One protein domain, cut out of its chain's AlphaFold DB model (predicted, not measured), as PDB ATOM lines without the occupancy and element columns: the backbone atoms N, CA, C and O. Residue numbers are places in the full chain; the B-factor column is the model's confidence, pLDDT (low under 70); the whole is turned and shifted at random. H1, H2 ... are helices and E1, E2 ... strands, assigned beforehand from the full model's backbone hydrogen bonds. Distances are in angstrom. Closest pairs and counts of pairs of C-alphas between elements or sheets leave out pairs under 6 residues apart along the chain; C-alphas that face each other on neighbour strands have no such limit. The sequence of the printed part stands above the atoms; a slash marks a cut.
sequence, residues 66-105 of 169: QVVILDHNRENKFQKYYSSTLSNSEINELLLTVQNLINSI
ATOM      1  N   GLN A  66     -44.541   3.192  28.358       65.50
ATOM      2  CA  GLN A  66     -44.845   2.090  29.252       65.50
ATOM      3  C   GLN A  66     -44.847   0.769  28.492       65.50
ATOM      4  O   GLN A  66     -45.297   0.710  27.351       65.50
ATOM      5  N   VAL A  67     -44.361  -0.284  29.142       72.81
ATOM      6  CA  VAL A  67     -44.701  -1.655  28.766       72.81
ATOM      7  C   VAL A  67     -45.821  -2.087  29.689       72.81
ATOM      8  O   VAL A  67     -45.685  -1.961  30.909       72.81
ATOM      9  N   VAL A  68     -46.906  -2.577  29.097       71.88
ATOM     10  CA  VAL A  68     -48.001  -3.217  29.819       71.88
ATOM     11  C   VAL A  68     -48.125  -4.648  29.352       71.88
ATOM     12  O   VAL A  68     -48.126  -4.912  28.152       71.88
ATOM     13  N   ILE A  69     -48.203  -5.562  30.311       74.56
ATOM     14  CA  ILE A  69     -48.406  -6.980  30.066       74.56
ATOM     15  C   ILE A  69     -49.715  -7.375  30.736       74.56
ATOM     16  O   ILE A  69     -49.914  -7.153  31.936       74.56
ATOM     17  N   LEU A  70     -50.606  -7.935  29.928       75.19
ATOM     18  CA  LEU A  70     -51.901  -8.434  30.357       75.19
ATOM     19  C   LEU A  70     -51.867  -9.966  30.419       75.19
ATOM     20  O   LEU A  70     -51.123 -10.592  29.661       75.19
ATOM     21  N   ASP A  71     -52.662 -10.567  31.300       73.50
ATOM     22  CA  ASP A  71     -52.916 -12.011  31.260       73.50
ATOM     23  C   ASP A  71     -53.971 -12.392  30.200       73.50
ATOM     24  O   ASP A  71     -54.504 -11.545  29.478       73.50
ATOM     25  N   HIS A  72     -54.299 -13.687  30.124       72.69
ATOM     26  CA  HIS A  72     -55.313 -14.220  29.208       72.69
ATOM     27  C   HIS A  72     -56.735 -13.682  29.471       72.69
ATOM     28  O   HIS A  72     -57.563 -13.674  28.562       72.69
ATOM     29  N   ASN A  73     -57.011 -13.171  30.674       72.19
ATOM     30  CA  ASN A  73     -58.277 -12.525  31.030       72.19
ATOM     31  C   ASN A  73     -58.286 -11.024  30.710       72.19
ATOM     32  O   ASN A  73     -59.310 -10.366  30.907       72.19
ATOM     33  N   ARG A  74     -57.191 -10.497  30.139       70.38
ATOM     34  CA  ARG A  74     -56.948  -9.073  29.857       70.38
ATOM     35  C   ARG A  74     -56.740  -8.236  31.123       70.38
ATOM     36  O   ARG A  74     -56.889  -7.016  31.079       70.38
ATOM     37  N   GLU A  75     -56.368  -8.857  32.239       74.75
ATOM     38  CA  GLU A  75     -56.010  -8.142  33.463       74.75
ATOM     39  C   GLU A  75     -54.554  -7.676  33.428       74.75
ATOM     40  O   GLU A  75     -53.664  -8.412  33.007       74.75
ATOM     41  N   ASN A  76     -54.286  -6.469  33.929       75.38
ATOM     42  CA  ASN A  76     -52.934  -5.921  34.015       75.38
ATOM     43  C   ASN A  76     -52.103  -6.662  35.071       75.38
ATOM     44  O   ASN A  76     -52.418  -6.621  36.261       75.38
ATOM     45  N   LYS A  77     -51.032  -7.329  34.633       80.12
ATOM     46  CA  LYS A  77     -50.090  -8.039  35.515       80.12
ATOM     47  C   LYS A  77     -48.750  -7.336  35.641       80.12
ATOM     48  O   LYS A  77     -48.001  -7.604  36.578       80.12
ATOM     49  N   PHE A  78     -48.443  -6.442  34.712       78.62
ATOM     50  CA  PHE A  78     -47.230  -5.649  34.745       78.62
ATOM     51  C   PHE A  78     -47.441  -4.354  33.984       78.62
ATOM     52  O   PHE A  78     -47.880  -4.368  32.840       78.62
ATOM     53  N   GLN A  79     -47.052  -3.243  34.597       79.81
ATOM     54  CA  GLN A  79     -47.005  -1.940  33.956       79.81
ATOM     55  C   GLN A  79     -45.788  -1.191  34.472       79.81
ATOM     56  O   GLN A  79     -45.658  -0.946  35.673       79.81
ATOM     57  N   LYS A  80     -44.891  -0.806  33.566       77.25
ATOM     58  CA  LYS A  80     -43.685  -0.062  33.935       77.25
ATOM     59  C   LYS A  80     -43.321   0.960  32.881       77.25
ATOM     60  O   LYS A  80     -43.374   0.678  31.690       77.25
ATOM     61  N   TYR A  81     -42.967   2.154  33.345       77.94
ATOM     62  CA  TYR A  81     -42.449   3.241  32.521       77.94
ATOM     63  C   TYR A  81     -40.941   3.094  32.317       77.94
ATOM     64  O   TYR A  81     -40.214   2.854  33.282       77.94
ATOM     65  N   TYR A  82     -40.483   3.336  31.090       71.94
ATOM     66  CA  TYR A  82     -39.072   3.330  30.721       71.94
ATOM     67  C   TYR A  82     -38.677   4.659  30.075       71.94
ATOM     68  O   TYR A  82     -39.178   5.057  29.021       71.94
ATOM     69  N   SER A  83     -37.753   5.374  30.713       71.19
ATOM     70  CA  SER A  83     -37.318   6.706  30.276       71.19
ATOM     71  C   SER A  83     -36.345   6.677  29.093       71.19
ATOM     72  O   SER A  83     -36.207   7.678  28.385       71.19
ATOM     73  N   SER A  84     -35.711   5.537  28.829       73.81
ATOM     74  CA  SER A  84     -34.685   5.344  27.800       73.81
ATOM     75  C   SER A  84     -34.773   3.949  27.176       73.81
ATOM     76  O   SER A  84     -35.722   3.209  27.422       73.81
ATOM     77  N   THR A  85     -33.773   3.584  26.368       77.31
ATOM     78  CA  THR A  85     -33.546   2.191  25.968       77.31
ATOM     79  C   THR A  85     -33.494   1.295  27.204       77.31
ATOM     80  O   THR A  85     -32.900   1.686  28.213       77.31
ATOM     81  N   LEU A  86     -34.108   0.115  27.106       79.81
ATOM     82  CA  LEU A  86     -34.124  -0.876  28.176       79.81
ATOM     83  C   LEU A  86     -32.706  -1.353  28.501       79.81
ATOM     84  O   LEU A  86     -31.922  -1.687  27.610       79.81
ATOM     85  N   SER A  87     -32.397  -1.414  29.788       87.19
ATOM     86  CA  SER A  87     -31.212  -2.084  30.317       87.19
ATOM     87  C   SER A  87     -31.381  -3.607  30.306       87.19
ATOM     88  O   SER A  87     -32.496  -4.127  30.329       87.19
ATOM     89  N   ASN A  88     -30.270  -4.346  30.365       89.62
ATOM     90  CA  ASN A  88     -30.309  -5.812  30.450       89.62
ATOM     91  C   ASN A  88     -31.113  -6.319  31.661       89.62
ATOM     92  O   ASN A  88     -31.785  -7.341  31.567       89.62
ATOM     93  N   SER A  89     -31.077  -5.606  32.791       90.50
ATOM     94  CA  SER A  89     -31.885  -5.946  33.967       90.50
ATOM     95  C   SER A  89     -33.381  -5.801  33.709       90.50
ATOM     96  O   SER A  89     -34.151  -6.658  34.131       90.50
ATOM     97  N   GLU A  90     -33.793  -4.752  32.999       85.94
ATOM     98  CA  GLU A  90     -35.203  -4.509  32.676       85.94
ATOM     99  C   GLU A  90     -35.714  -5.500  31.630       85.94
ATOM    100  O   GLU A  90     -36.845  -5.965  31.729       85.94
ATOM    101  N   ILE A  91     -34.869  -5.879  30.667       83.31
ATOM    102  CA  ILE A  91     -35.183  -6.952  29.715       83.31
ATOM    103  C   ILE A  91     -35.404  -8.268  30.464       83.31
ATOM    104  O   ILE A  91     -36.406  -8.939  30.236       83.31
ATOM    105  N   ASN A  92     -34.509  -8.627  31.387       86.88
ATOM    106  CA  ASN A  92     -34.641  -9.866  32.154       86.88
ATOM    107  C   ASN A  92     -35.905  -9.883  33.023       86.88
ATOM    108  O   ASN A  92     -36.574 -10.909  33.097       86.88
ATOM    109  N   GLU A  93     -36.256  -8.760  33.654       86.94
ATOM    110  CA  GLU A  93     -37.502  -8.613  34.419       86.94
ATOM    111  C   GLU A  93     -38.731  -8.863  33.533       86.94
ATOM    112  O   GLU A  93     -39.577  -9.682  33.881       86.94
ATOM    113  N   LEU A  94     -38.784  -8.234  32.354       81.81
ATOM    114  CA  LEU A  94     -39.876  -8.418  31.396       81.81
ATOM    115  C   LEU A  94     -39.992  -9.869  30.920       81.81
ATOM    116  O   LEU A  94     -41.091 -10.421  30.899       81.81
ATOM    117  N   LEU A  95     -38.870 -10.503  30.566       83.38
ATOM    118  CA  LEU A  95     -38.851 -11.903  30.132       83.38
ATOM    119  C   LEU A  95     -39.344 -12.843  31.237       83.38
ATOM    120  O   LEU A  95     -40.127 -13.751  30.960       83.38
ATOM    121  N   LEU A  96     -38.942 -12.607  32.488       86.06
ATOM    122  CA  LEU A  96     -39.425 -13.379  33.635       86.06
ATOM    123  C   LEU A  96     -40.929 -13.197  33.849       86.06
ATOM    124  O   LEU A  96     -41.634 -14.176  34.085       86.06
ATOM    125  N   THR A  97     -41.443 -11.972  33.734       82.00
ATOM    126  CA  THR A  97     -42.883 -11.716  33.826       82.00
ATOM    127  C   THR A  97     -43.654 -12.450  32.732       82.00
ATOM    128  O   THR A  97     -44.644 -13.110  33.041       82.00
ATOM    129  N   VAL A  98     -43.196 -12.390  31.479       81.88
ATOM    130  CA  VAL A  98     -43.826 -13.119  30.367       81.88
ATOM    131  C   VAL A  98     -43.821 -14.623  30.633       81.88
ATOM    132  O   VAL A  98     -44.856 -15.267  30.483       81.88
ATOM    133  N   GLN A  99     -42.699 -15.180  31.095       81.56
ATOM    134  CA  GLN A  99     -42.618 -16.605  31.412       81.56
ATOM    135  C   GLN A  99     -43.586 -17.004  32.534       81.56
ATOM    136  O   GLN A  99     -44.256 -18.029  32.431       81.56
ATOM    137  N   ASN A 100     -43.702 -16.187  33.581       83.06
ATOM    138  CA  ASN A 100     -44.652 -16.431  34.666       83.06
ATOM    139  C   ASN A 100     -46.102 -16.411  34.171       83.06
ATOM    140  O   ASN A 100     -46.907 -17.210  34.637       83.06
ATOM    141  N   LEU A 101     -46.432 -15.536  33.217       82.62
ATOM    142  CA  LEU A 101     -47.769 -15.497  32.631       82.62
ATOM    143  C   LEU A 101     -48.058 -16.720  31.782       82.62
ATOM    144  O   LEU A 101     -49.122 -17.306  31.950       82.62
ATOM    145  N   ILE A 102     -47.114 -17.143  30.943       79.06
ATOM    146  CA  ILE A 102     -47.241 -18.384  30.168       79.06
ATOM    147  C   ILE A 102     -47.504 -19.561  31.110       79.06
ATOM    148  O   ILE A 102     -48.447 -20.313  30.897       79.06
ATOM    149  N   ASN A 103     -46.745 -19.661  32.201       78.00
ATOM    150  CA  ASN A 103     -46.921 -20.719  33.197       78.00
ATOM    151  C   ASN A 103     -48.237 -20.605  33.990       78.00
ATOM    152  O   ASN A 103     -48.641 -21.568  34.634       78.00
ATOM    153  N   SER A 104     -48.875 -19.431  33.997       78.75
ATOM    154  CA  SER A 104     -50.167 -19.204  34.656       78.75
ATOM    155  C   SER A 104     -51.369 -19.484  33.757       78.75
ATOM    156  O   SER A 104     -52.495 -19.520  34.250       78.75
ATOM    157  N   ILE A 105     -51.154 -19.640  32.446       76.06
ATOM    158  CA  ILE A 105     -52.214 -20.044  31.527       76.06
ATOM    159  C   ILE A 105     -52.459 -21.532  31.797       76.06
ATOM    160  O   ILE A 105     -51.523 -22.321  31.639       76.06
TER     161      ILE A 105
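AT A GLANCE: This is residues 66 to 105 of the 169 residues of the protein "Dockerin domain-containing protein" of Candidatus Marinimicrobia bacterium (UniProt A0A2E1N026). A strand hairpin, E1 and E2, forms a narrow two-stranded ribbon, and one long helix, H1, folds back along one face of it, the two joined at one end by a turn. The helix is only thinly packed on the ribbon, and residues 84 to 89, of which 88 and 89 belong to H1, stick out at that end. The printed part has 40 residues, with two named strands and then one named helix along it; the sheet order is E1 - E2, antiparallel, and the class is mixed, helices and strands. It is only just compact, close to loose, with a radius of gyration of the C-alphas of 10.7 A, and its outline is flat, 30 by 16 by 8 A.

IN THESE COORDINATES: Find C-alpha 66 at (-44.845, 2.090, 29.252); there E1 begins, residues 66 to 70, 12.7 A long from first to last C-alpha. E2 follows as residues 76 to 81, 14.0 A long. Then look for C-alpha 88 at (-30.309, -5.812, 30.450), where H1 begins; it holds residues 88 to 104, runs 24.3 A and ends at C-alpha 104, (-50.167, -19.204, 34.656).

HOW THE PARTS SIT: Look first at the hairpin of E1 and E2, antiparallel neighbours at 172 degrees between their directions. N 69 and O 78 are 2.8 A apart and N 67 and O 80 are 2.9 A apart, within hydrogen-bond range. Next compare H1 with E2: their closest C-alphas, Phe 78 and Thr 97, are 7.5 A apart. For E1 and H1 the closest C-alphas are Ile 69 and Val 98, at 7.7 A. In H1 every O i to N i+4 pair is within hydrogen-bond range.

THE WHOLE: The C-alphas of Ser 84 and Ile 105, the two farthest apart, are 31.1 A apart. The printed part has no cut. The link from E1 to E2 is tight and the link from E2 to H1 is short. The mean pLDDT of the printed part is 78.8, and residue 66 is the one printed residue under 70.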